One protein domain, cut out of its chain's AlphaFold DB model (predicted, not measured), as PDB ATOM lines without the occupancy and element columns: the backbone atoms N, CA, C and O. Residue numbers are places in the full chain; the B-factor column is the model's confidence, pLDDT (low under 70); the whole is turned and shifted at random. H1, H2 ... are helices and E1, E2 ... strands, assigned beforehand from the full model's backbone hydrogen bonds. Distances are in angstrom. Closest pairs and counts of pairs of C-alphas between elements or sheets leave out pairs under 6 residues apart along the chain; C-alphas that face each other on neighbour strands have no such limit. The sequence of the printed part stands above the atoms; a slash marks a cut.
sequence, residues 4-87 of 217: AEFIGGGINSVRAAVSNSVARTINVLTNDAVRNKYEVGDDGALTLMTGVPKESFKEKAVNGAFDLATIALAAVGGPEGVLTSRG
ATOM      1  N   ALA A   4      -9.247 119.758  34.034       45.44
ATOM      2  CA  ALA A   4      -9.548 118.361  33.735       45.44
ATOM      3  C   ALA A   4      -9.581 118.061  32.222       45.44
ATOM      4  O   ALA A   4      -9.055 117.030  31.803       45.44
ATOM      5  N   GLU A   5     -10.121 118.969  31.401       48.69
ATOM      6  CA  GLU A   5     -10.149 118.845  29.932       48.69
ATOM      7  C   GLU A   5      -8.730 118.919  29.350       48.69
ATOM      8  O   GLU A   5      -8.372 118.150  28.457       48.69
ATOM      9  N   PHE A   6      -7.875 119.779  29.915       51.62
ATOM     10  CA  PHE A   6      -6.479 119.928  29.496       51.62
ATOM     11  C   PHE A   6      -5.636 118.670  29.776       51.62
ATOM     12  O   PHE A   6      -4.929 118.177  28.892       51.62
ATOM     13  N   ILE A   7      -5.734 118.100  30.984       53.38
ATOM     14  CA  ILE A   7      -5.033 116.849  31.335       53.38
ATOM     15  C   ILE A   7      -5.625 115.655  30.574       53.38
ATOM     16  O   ILE A   7      -4.879 114.823  30.048       53.38
ATOM     17  N   GLY A   8      -6.957 115.576  30.489       51.16
ATOM     18  CA  GLY A   8      -7.671 114.520  29.774       51.16
ATOM     19  C   GLY A   8      -7.302 114.475  28.290       51.16
ATOM     20  O   GLY A   8      -6.920 113.414  27.789       51.16
ATOM     21  N   GLY A   9      -7.305 115.629  27.619       62.31
ATOM     22  CA  GLY A   9      -6.892 115.769  26.222       62.31
ATOM     23  C   GLY A   9      -5.429 115.383  25.991       62.31
ATOM     24  O   GLY A   9      -5.117 114.700  25.014       62.31
ATOM     25  N   GLY A  10      -4.530 115.721  26.921       64.06
ATOM     26  CA  GLY A  10      -3.119 115.321  26.866       64.06
ATOM     27  C   GLY A  10      -2.919 113.803  26.932       64.06
ATOM     28  O   GLY A  10      -2.252 113.220  26.075       64.06
ATOM     29  N   ILE A  11      -3.544 113.129  27.903       67.69
ATOM     30  CA  ILE A  11      -3.465 111.664  28.055       67.69
ATOM     31  C   ILE A  11      -4.094 110.954  26.848       67.69
ATOM     32  O   ILE A  11      -3.539 109.975  26.335       67.69
ATOM     33  N   ASN A  12      -5.232 111.451  26.368       73.25
ATOM     34  CA  ASN A  12      -5.911 110.886  25.208       73.25
ATOM     35  C   ASN A  12      -5.109 111.089  23.918       73.25
ATOM     36  O   ASN A  12      -5.065 110.179  23.092       73.25
ATOM     37  N   SER A  13      -4.365 112.191  23.792       72.12
ATOM     38  CA  SER A  13      -3.443 112.429  22.672       72.12
ATOM     39  C   SER A  13      -2.296 111.420  22.637       72.12
ATOM     40  O   SER A  13      -1.942 110.921  21.571       72.12
ATOM     41  N   VAL A  14      -1.748 111.045  23.799       71.62
ATOM     42  CA  VAL A  14      -0.716 109.995  23.892       71.62
ATOM     43  C   VAL A  14      -1.284 108.632  23.514       71.62
ATOM     44  O   VAL A  14      -0.669 107.901  22.738       71.62
ATOM     45  N   ARG A  15      -2.469 108.289  24.030       71.00
ATOM     46  CA  ARG A  15      -3.154 107.032  23.689       71.00
ATOM     47  C   ARG A  15      -3.440 106.949  22.193       71.00
ATOM     48  O   ARG A  15      -3.105 105.940  21.577       71.00
ATOM     49  N   ALA A  16      -3.965 108.023  21.603       74.88
ATOM     50  CA  ALA A  16      -4.195 108.115  20.169       74.88
ATOM     51  C   ALA A  16      -2.890 107.946  19.379       74.88
ATOM     52  O   ALA A  16      -2.841 107.116  18.476       74.88
ATOM     53  N   ALA A  17      -1.819 108.654  19.749       73.19
ATOM     54  CA  ALA A  17      -0.522 108.568  19.075       73.19
ATOM     55  C   ALA A  17       0.078 107.151  19.125       73.19
ATOM     56  O   ALA A  17       0.530 106.628  18.108       73.19
ATOM     57  N   VAL A  18       0.044 106.483  20.283       71.69
ATOM     58  CA  VAL A  18       0.541 105.102  20.413       71.69
ATOM     59  C   VAL A  18      -0.302 104.144  19.573       71.69
ATOM     60  O   VAL A  18       0.244 103.384  18.769       71.69
ATOM     61  N   SER A  19      -1.629 104.183  19.716       74.44
ATOM     62  CA  SER A  19      -2.527 103.277  18.998       74.44
ATOM     63  C   SER A  19      -2.487 103.487  17.482       74.44
ATOM     64  O   SER A  19      -2.440 102.509  16.733       74.44
ATOM     65  N   ASN A  20      -2.434 104.736  17.016       84.00
ATOM     66  CA  ASN A  20      -2.351 105.060  15.592       84.00
ATOM     67  C   ASN A  20      -0.995 104.663  14.999       84.00
ATOM     68  O   ASN A  20      -0.951 104.120  13.895       84.00
ATOM     69  N   SER A  21       0.105 104.837  15.735       80.75
ATOM     70  CA  SER A  21       1.433 104.397  15.296       80.75
ATOM     71  C   SER A  21       1.512 102.870  15.133       80.75
ATOM     72  O   SER A  21       2.056 102.362  14.144       80.75
ATOM     73  N   VAL A  22       0.872 102.116  16.037       72.88
ATOM     74  CA  VAL A  22       0.718 100.655  15.913       72.88
ATOM     75  C   VAL A  22      -0.139 100.292  14.699       72.88
ATOM     76  O   VAL A  22       0.286  99.472  13.881       72.88
ATOM     77  N   ALA A  23      -1.307 100.920  14.530       73.69
ATOM     78  CA  ALA A  23      -2.193 100.670  13.393       73.69
ATOM     79  C   ALA A  23      -1.500 100.958  12.048       73.69
ATOM     80  O   ALA A  23      -1.578 100.144  11.128       73.69
ATOM     81  N   ARG A  24      -0.734 102.053  11.945       81.56
ATOM     82  CA  ARG A  24       0.061 102.369  10.747       81.56
ATOM     83  C   ARG A  24       1.146 101.344  10.481       81.56
ATOM     84  O   ARG A  24       1.333 100.949   9.333       81.56
ATOM     85  N   THR A  25       1.832 100.884  11.523       69.44
ATOM     86  CA  THR A  25       2.848  99.836  11.389       69.44
ATOM     87  C   THR A  25       2.223  98.549  10.844       69.44
ATOM     88  O   THR A  25       2.758  97.955   9.910       69.44
ATOM     89  N   ILE A  26       1.049  98.156  11.349       67.19
ATOM     90  CA  ILE A  26       0.292  97.006  10.833       67.19
ATOM     91  C   ILE A  26      -0.134  97.247   9.380       67.19
ATOM     92  O   ILE A  26       0.009  96.356   8.547       67.19
ATOM     93  N   ASN A  27      -0.597  98.446   9.034       74.69
ATOM     94  CA  ASN A  27      -1.021  98.789   7.675       74.69
ATOM     95  C   ASN A  27       0.112  98.771   6.643       74.69
ATOM     96  O   ASN A  27      -0.134  98.430   5.487       74.69
ATOM     97  N   VAL A  28       1.351  99.078   7.045       72.69
ATOM     98  CA  VAL A  28       2.544  98.886   6.197       72.69
ATOM     99  C   VAL A  28       2.771  97.401   5.889       72.69
ATOM    100  O   VAL A  28       3.198  97.068   4.788       72.69
ATOM    101  N   LEU A  29       2.453  96.508   6.829       68.69
ATOM    102  CA  LEU A  29       2.648  95.059   6.691       68.69
ATOM    103  C   LEU A  29       1.463  94.337   6.029       68.69
ATOM    104  O   LEU A  29       1.638  93.257   5.475       68.69
ATOM    105  N   THR A  30       0.264  94.918   6.091       69.06
ATOM    106  CA  THR A  30      -1.003  94.269   5.698       69.06
ATOM    107  C   THR A  30      -1.713  94.950   4.530       69.06
ATOM    108  O   THR A  30      -2.856  94.618   4.232       69.06
ATOM    109  N   ASN A  31      -1.045  95.890   3.853       78.44
ATOM    110  CA  ASN A  31      -1.608  96.641   2.728       78.44
ATOM    111  C   ASN A  31      -2.939  97.344   3.083       78.44
ATOM    112  O   ASN A  31      -3.938  97.238   2.368       78.44
ATOM    113  N   ASP A  32      -2.934  98.070   4.207       79.12
ATOM    114  CA  ASP A  32      -4.073  98.850   4.716       79.12
ATOM    115  C   ASP A  32      -5.304  98.036   5.143       79.12
ATOM    116  O   ASP A  32      -6.446  98.420   4.865       79.12
ATOM    117  N   ALA A  33      -5.088  96.917   5.840       75.06
ATOM    118  CA  ALA A  33      -6.175  96.105   6.390       75.06
ATOM    119  C   ALA A  33      -6.895  96.773   7.580       75.06
ATOM    120  O   ALA A  33      -8.080  96.528   7.804       75.06
ATOM    121  N   VAL A  34      -6.206  97.626   8.345       80.44
ATOM    122  CA  VAL A  34      -6.767  98.323   9.508       80.44
ATOM    123  C   VAL A  34      -7.300  99.685   9.075       80.44
ATOM    124  O   VAL A  34      -6.545 100.591   8.734       80.44
ATOM    125  N   ARG A  35      -8.623  99.849   9.133       83.88
ATOM    126  CA  ARG A  35      -9.317 101.105   8.800       83.88
ATOM    127  C   ARG A  35      -9.878 101.810  10.029       83.88
ATOM    128  O   ARG A  35     -10.913 102.463   9.940       83.88
ATOM    129  N   ASN A  36      -9.210 101.653  11.166       83.44
ATOM    130  CA  ASN A  36      -9.599 102.278  12.422       83.44
ATOM    131  C   ASN A  36      -8.508 103.251  12.877       83.44
ATOM    132  O   ASN A  36      -7.323 102.929  12.772       83.44
ATOM    133  N   LYS A  37      -8.901 104.418  13.386       86.25
ATOM    134  CA  LYS A  37      -8.007 105.469  13.890       86.25
ATOM    135  C   LYS A  37      -8.609 106.069  15.155       86.25
ATOM    136  O   LYS A  37      -9.809 106.298  15.204       86.25
ATOM    137  N   TYR A  38      -7.785 106.352  16.153       83.94
ATOM    138  CA  TYR A  38      -8.194 107.164  17.292       83.94
ATOM    139  C   TYR A  38      -7.993 108.651  16.993       83.94
ATOM    140  O   TYR A  38      -6.932 109.052  16.510       83.94
ATOM    141  N   GLU A  39      -8.992 109.464  17.304       85.25
ATOM    142  CA  GLU A  39      -8.952 110.921  17.206       85.25
ATOM    143  C   GLU A  39      -9.347 111.531  18.548       85.25
ATOM    144  O   GLU A  39     -10.146 110.957  19.287       85.25
ATOM    145  N   VAL A  40      -8.730 112.657  18.890       81.94
ATOM    146  CA  VAL A  40      -9.028 113.391  20.119       81.94
ATOM    147  C   VAL A  40      -9.841 114.611  19.720       81.94
ATOM    148  O   VAL A  40      -9.367 115.400  18.906       81.94
ATOM    149  N   GLY A  41     -11.064 114.718  20.236       76.56
ATOM    150  CA  GLY A  41     -11.945 115.859  19.998       76.56
ATOM    151  C   GLY A  41     -11.454 117.129  20.693       76.56
ATOM    152  O   GLY A  41     -10.575 117.082  21.556       76.56
ATOM    153  N   ASP A  42     -12.053 118.267  20.340       75.00
ATOM    154  CA  ASP A  42     -11.732 119.574  20.937       75.00
ATOM    155  C   ASP A  42     -12.067 119.646  22.440       75.00
ATOM    156  O   ASP A  42     -11.498 120.451  23.174       75.00
ATOM    157  N   ASP A  43     -12.955 118.767  22.907       75.88
ATOM    158  CA  ASP A  43     -13.306 118.534  24.312       75.88
ATOM    159  C   ASP A  43     -12.331 117.576  25.032       75.88
ATOM    160  O   ASP A  43     -12.507 117.240  26.203       75.88
ATOM    161  N   GLY A  44     -11.296 117.101  24.333       70.44
ATOM    162  CA  GLY A  44     -10.329 116.135  24.838       70.44
ATOM    163  C   GLY A  44     -10.823 114.687  24.834       70.44
ATOM    164  O   GLY A  44     -10.098 113.811  25.318       70.44
ATOM    165  N   ALA A  45     -12.011 114.390  24.296       75.94
ATOM    166  CA  ALA A  45     -12.551 113.035  24.249       75.94
ATOM    167  C   ALA A  45     -11.821 112.165  23.215       75.94
ATOM    168  O   ALA A  45     -11.593 112.568  22.075       75.94
ATOM    169  N   LEU A  46     -11.471 110.933  23.597       83.00
ATOM    170  CA  LEU A  46     -10.863 109.955  22.693       83.00
ATOM    171  C   LEU A  46     -11.950 109.187  21.938       83.00
ATOM    172  O   LEU A  46     -12.671 108.386  22.532       83.00
ATOM    173  N   THR A  47     -12.015 109.368  20.624       85.88
ATOM    174  CA  THR A  47     -12.997 108.711  19.758       85.88
ATOM    175  C   THR A  47     -12.314 107.719  18.827       85.88
ATOM    176  O   THR A  47     -11.332 108.041  18.160       85.88
ATOM    177  N   LEU A  48     -12.837 106.494  18.761       87.94
ATOM    178  CA  LEU A  48     -12.433 105.513  17.757       87.94
ATOM    179  C   LEU A  48     -13.226 105.753  16.470       87.94
ATOM    180  O   LEU A  48     -14.425 105.494  16.414       87.94
ATOM    181  N   MET A  49     -12.547 106.189  15.419       84.75
ATOM    182  CA  MET A  49     -13.106 106.258  14.077       84.75
ATOM    183  C   MET A  49     -12.906 104.932  13.352       84.75
ATOM    184  O   MET A  49     -11.786 104.432  13.263       84.75
ATOM    185  N   THR A  50     -13.978 104.385  12.785       87.12
ATOM    186  CA  THR A  50     -13.946 103.171  11.955       87.12
ATOM    187  C   THR A  50     -14.224 103.501  10.496       87.12
ATOM    188  O   THR A  50     -14.991 104.412  10.199       87.12
ATOM    189  N   GLY A  51     -13.651 102.737   9.567       84.75
ATOM    190  CA  GLY A  51     -13.851 102.951   8.132       84.75
ATOM    191  C   GLY A  51     -13.096 104.157   7.564       84.75
ATOM    192  O   GLY A  51     -13.414 104.599   6.459       84.75
ATOM    193  N   VAL A  52     -12.075 104.668   8.262       86.75
ATOM    194  CA  VAL A  52     -11.284 105.811   7.777       86.75
ATOM    195  C   VAL A  52     -10.625 105.514   6.417       86.75
ATOM    196  O   VAL A  52     -10.339 104.345   6.102       86.75
ATOM    197  N   PRO A  53     -10.442 106.534   5.555       85.38
ATOM    198  CA  PRO A  53      -9.733 106.389   4.286       85.38
ATOM    199  C   PRO A  53      -8.307 105.864   4.479       85.38
ATOM    200  O   PRO A  53      -7.694 106.055   5.529       85.38
ATOM    201  N   LYS A  54      -7.777 105.191   3.455       84.50
ATOM    202  CA  LYS A  54      -6.403 104.680   3.477       84.50
ATOM    203  C   LYS A  54      -5.417 105.844   3.433       84.50
ATOM    204  O   LYS A  54      -5.510 106.681   2.540       84.50
ATOM    205  N   GLU A  55      -4.456 105.851   4.350       82.19
ATOM    206  CA  GLU A  55      -3.340 106.794   4.312       82.19
ATOM    207  C   GLU A  55      -2.330 106.373   3.234       82.19
ATOM    208  O   GLU A  55      -1.896 105.216   3.163       82.19
ATOM    209  N   SER A  56      -1.894 107.327   2.419       81.81
ATOM    210  CA  SER A  56      -0.752 107.150   1.528       81.81
ATOM    211  C   SER A  56       0.541 106.908   2.321       81.81
ATOM    212  O   SER A  56       0.650 107.217   3.507       81.81
ATOM    213  N   PHE A  57       1.584 106.392   1.665       74.06
ATOM    214  CA  PHE A  57       2.889 106.201   2.315       74.06
ATOM    215  C   PHE A  57       3.467 107.509   2.889       74.06
ATOM    216  O   PHE A  57       4.068 107.504   3.962       74.06
ATOM    217  N   LYS A  58       3.254 108.637   2.195       66.25
ATOM    218  CA  LYS A  58       3.689 109.962   2.660       66.25
ATOM    219  C   LYS A  58       2.940 110.378   3.923       66.25
ATOM    220  O   LYS A  58       3.578 110.799   4.881       66.25
ATOM    221  N   GLU A  59       1.622 110.207   3.947       70.94
ATOM    222  CA  GLU A  59       0.803 110.511   5.127       70.94
ATOM    223  C   GLU A  59       1.178 109.617   6.307       70.94
ATOM    224  O   GLU A  59       1.358 110.123   7.409       70.94
ATOM    225  N   LYS A  60       1.435 108.323   6.080       74.19
ATOM    226  CA  LYS A  60       1.901 107.420   7.144       74.19
ATOM    227  C   LYS A  60       3.220 107.868   7.764       74.19
ATOM    228  O   LYS A  60       3.380 107.788   8.981       74.19
ATOM    229  N   ALA A  61       4.158 108.335   6.940       64.38
ATOM    230  CA  ALA A  61       5.448 108.828   7.407       64.38
ATOM    231  C   ALA A  61       5.310 110.141   8.196       64.38
ATOM    232  O   ALA A  61       5.875 110.264   9.282       64.38
ATOM    233  N   VAL A  62       4.530 111.096   7.680       59.94
ATOM    234  CA  VAL A  62       4.295 112.395   8.330       59.94
ATOM    235  C   VAL A  62       3.538 112.212   9.645       59.94
ATOM    236  O   VAL A  62       4.008 112.652  10.692       59.94
ATOM    237  N   ASN A  63       2.424 111.484   9.624       71.12
ATOM    238  CA  ASN A  63       1.615 111.227  10.813       71.12
ATOM    239  C   ASN A  63       2.391 110.378  11.839       71.12
ATOM    240  O   ASN A  63       2.266 110.592  13.041       71.12
ATOM    241  N   GLY A  64       3.265 109.471  11.383       66.69
ATOM    242  CA  GLY A  64       4.189 108.719  12.240       66.69
ATOM    243  C   GLY A  64       5.202 109.595  12.967       66.69
ATOM    244  O   GLY A  64       5.455 109.385  14.154       66.69
ATOM    245  N   ALA A  65       5.753 110.597  12.282       63.66
ATOM    246  CA  ALA A  65       6.648 111.566  12.902       63.66
ATOM    247  C   ALA A  65       5.921 112.410  13.960       63.66
ATOM    248  O   ALA A  65       6.470 112.631  15.041       63.66
ATOM    249  N   PHE A  66       4.683 112.831  13.686       68.25
ATOM    250  CA  PHE A  66       3.868 113.573  14.648       68.25
ATOM    251  C   PHE A  66       3.477 112.735  15.870       68.25
ATOM    252  O   PHE A  66       3.611 113.223  16.988       68.25
ATOM    253  N   ASP A  67       3.089 111.468  15.698       69.44
ATOM    254  CA  ASP A  67       2.810 110.580  16.836       69.44
ATOM    255  C   ASP A  67       4.037 110.411  17.730       69.44
ATOM    256  O   ASP A  67       3.940 110.488  18.955       69.44
ATOM    257  N   LEU A  68       5.207 110.197  17.121       72.81
ATOM    258  CA  LEU A  68       6.450 110.056  17.866       72.81
ATOM    259  C   LEU A  68       6.790 111.346  18.616       72.81
ATOM    260  O   LEU A  68       7.237 111.281  19.757       72.81
ATOM    261  N   ALA A  69       6.549 112.507  18.001       66.19
ATOM    262  CA  ALA A  69       6.714 113.795  18.657       66.19
ATOM    263  C   ALA A  69       5.762 113.947  19.850       66.19
ATOM    264  O   ALA A  69       6.215 114.359  20.911       66.19
ATOM    265  N   THR A  70       4.492 113.551  19.727       67.88
ATOM    266  CA  THR A  70       3.518 113.566  20.833       67.88
ATOM    267  C   THR A  70       3.935 112.636  21.971       67.88
ATOM    268  O   THR A  70       3.914 113.034  23.135       67.88
ATOM    269  N   ILE A  71       4.372 111.417  21.651       69.94
ATOM    270  CA  ILE A  71       4.868 110.453  22.641       69.94
ATOM    271  C   ILE A  71       6.113 111.005  23.344       69.94
ATOM    272  O   ILE A  71       6.209 110.952  24.568       69.94
ATOM    273  N   ALA A  72       7.054 111.568  22.584       65.25
ATOM    274  CA  ALA A  72       8.270 112.157  23.128       65.25
ATOM    275  C   ALA A  72       7.971 113.382  24.005       65.25
ATOM    276  O   ALA A  72       8.553 113.515  25.077       65.25
ATOM    277  N   LEU A  73       7.046 114.246  23.576       63.09
ATOM    278  CA  LEU A  73       6.584 115.411  24.327       63.09
ATOM    279  C   LEU A  73       5.991 114.976  25.669       63.09
ATOM    280  O   LEU A  73       6.347 115.526  26.703       63.09
ATOM    281  N   ALA A  74       5.138 113.953  25.667       67.06
ATOM    282  CA  ALA A  74       4.564 113.410  26.890       67.06
ATOM    283  C   ALA A  74       5.620 112.790  27.811       67.06
ATOM    284  O   ALA A  74       5.588 113.030  29.015       67.06
ATOM    285  N   ALA A  75       6.593 112.062  27.251       62.22
ATOM    286  CA  ALA A  75       7.687 111.473  28.020       62.22
ATOM    287  C   ALA A  75       8.539 112.525  28.748       62.22
ATOM    288  O   ALA A  75       9.097 112.231  29.801       62.22
ATOM    289  N   VAL A  76       8.625 113.749  28.218       60.72
ATOM    290  CA  VAL A  76       9.360 114.845  28.867       60.72
ATOM    291  C   VAL A  76       8.477 115.782  29.690       60.72
ATOM    292  O   VAL A  76       9.006 116.736  30.242       60.72
ATOM    293  N   GLY A  77       7.171 115.519  29.821       59.06
ATOM    294  CA  GLY A  77       6.255 116.345  30.619       59.06
ATOM    295  C   GLY A  77       5.608 117.505  29.853       59.06
ATOM    296  O   GLY A  77       5.343 118.559  30.420       59.06
ATOM    297  N   GLY A  78       5.364 117.343  28.554       62.69
ATOM    298  CA  GLY A  78       4.648 118.327  27.744       62.69
ATOM    299  C   GLY A  78       5.541 119.427  27.151       62.69
ATOM    300  O   GLY A  78       6.773 119.334  27.179       62.69
ATOM    301  N   PRO A  79       4.935 120.494  26.594       53.81
ATOM    302  CA  PRO A  79       5.662 121.639  26.042       53.81
ATOM    303  C   PRO A  79       6.561 122.308  27.081       53.81
ATOM    304  O   PRO A  79       7.649 122.756  26.743       53.81
ATOM    305  N   GLU A  80       6.133 122.334  28.342       49.34
ATOM    306  CA  GLU A  80       6.896 122.860  29.478       49.34
ATOM    307  C   GLU A  80       8.129 121.998  29.755       49.34
ATOM    308  O   GLU A  80       9.230 122.520  29.906       49.34
ATOM    309  N   GLY A  81       7.972 120.677  29.689       55.66
ATOM    310  CA  GLY A  81       9.058 119.705  29.646       55.66
ATOM    311  C   GLY A  81      10.045 119.899  28.493       55.66
ATOM    312  O   GLY A  81      11.265 119.821  28.658       55.66
ATOM    313  N   VAL A  82       9.545 120.223  27.298       52.66
ATOM    314  CA  VAL A  82      10.388 120.563  26.140       52.66
ATOM    315  C   VAL A  82      11.080 121.916  26.304       52.66
ATOM    316  O   VAL A  82      12.252 122.048  25.968       52.66
ATOM    317  N   LEU A  83      10.400 122.929  26.832       48.50
ATOM    318  CA  LEU A  83      10.960 124.267  27.039       48.50
ATOM    319  C   LEU A  83      12.009 124.271  28.156       48.50
ATOM    320  O   LEU A  83      13.062 124.883  27.993       48.50
ATOM    321  N   THR A  84      11.780 123.519  29.233       57.12
ATOM    322  CA  THR A  84      12.766 123.304  30.303       57.12
ATOM    323  C   THR A  84      13.922 122.407  29.851       57.12
ATOM    324  O   THR A  84      15.058 122.620  30.275       57.12
ATOM    325  N   SER A  85      13.704 121.469  28.920       50.97
ATOM    326  CA  SER A  85      14.783 120.640  28.350       50.97
ATOM    327  C   SER A  85      15.566 121.300  27.209       50.97
ATOM    328  O   SER A  85      16.704 120.894  26.955       50.97
ATOM    329  N   ARG A  86      15.042 122.357  26.568       49.72
ATOM    330  CA  ARG A  86      15.746 123.138  25.524       49.72
ATOM    331  C   ARG A  86      17.057 123.781  26.010       49.72
ATOM    332  O   ARG A  86      17.873 124.158  25.173       49.72
ATOM    333  N   GLY A  87      17.304 123.832  27.322       48.66
ATOM    334  CA  GLY A  87      18.581 124.252  27.918       48.66
ATOM    335  C   GLY A  87      19.663 123.164  28.004       48.66
ATOM    336  O   GLY A  87      20.836 123.479  28.189       48.66
TER     337      GLY A  87
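AT A GLANCE: This is residues 4 to 87 of the 217 residues of an uncharacterized protein of Chryseobacterium rhizosphaerae (UniProt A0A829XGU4). A two-stranded hairpin, E1 and E2, covers one side of the long helix H1, and the second long helix, H2, packs on the other side of H1, so that H1 runs through the middle between them. The short helix H3 turns off at the end of H2 and lies farthest from the middle. The printed part has 84 residues, with three named helices and two named strands in the order H1, E1, E2, H2, H3; the sheet, E1 - E2, is antiparallel and the class is mostly helix. It is only just compact, close to loose, with a radius of gyration of the C-alphas of 13.9 A, and its outline is only just flat, spanning 41 by 28 by 15 A.

IN THESE COORDINATES: Strand E1 is residues 36 to 40, 13.5 A from first to last C-alpha, and strand E2 is residues 46 to 50, 13.1 A. Helix H1, residues 4 to 30, is the longest at 37.9 A and begins with C-alpha 4 at (-9.548, 118.361, 33.735). Helix H2, residues 57 to 75, measures 26.7 A and begins with C-alpha 57 at (2.889, 106.201, 2.315). Helix H3, residues 78 to 85, measures 10.4 A and ends with C-alpha 85 at (14.783, 120.640, 28.350).

HOW THE PARTS SIT: E1 and E2 form a hairpin of antiparallel neighbours, with 153 degrees between their directions. N 39 and O 47, at 2.9 A, and N 49 and O 37, at 2.7 A, are within hydrogen-bond range. H1 and E1 have 14 pairs of C-alphas within 8 A, the closest those of Ala 16 and Tyr 38, 5.0 A apart. H1 and E2 have 4 such pairs, the closest those of Asn 12 and Leu 46, at 5.6 A. H1 and H2 touch, their closest C-alphas those of Ala 17 and Asp 67, 4.5 A apart. They run opposite ways at a steep tilt of 39 degrees. E1 and H2 are apart. H2 and H3 only just touch, and only at the corner by their link, with 3 pairs of C-alphas within 8 A; H2 does so with residue 73 alone, and the closest C-alphas are those of Leu 73 and Pro 79, at 6.5 A. They run the same way at a steep tilt of 70.0 degrees, only just short of about perpendicular. H1 and H3 are only just apart, at 8.4 A. In H1, H2 and H3 every O i to N i+4 pair is within hydrogen-bond range.

THE WHOLE: The two C-alphas farthest apart are those of Gly 51 and Gly 87, at 43.6 A. The printed part has no cut and no long link. The mean pLDDT of the printed part is 70.2; 38 residues are under 70, among them residues 4 to 11 and 69 to 87.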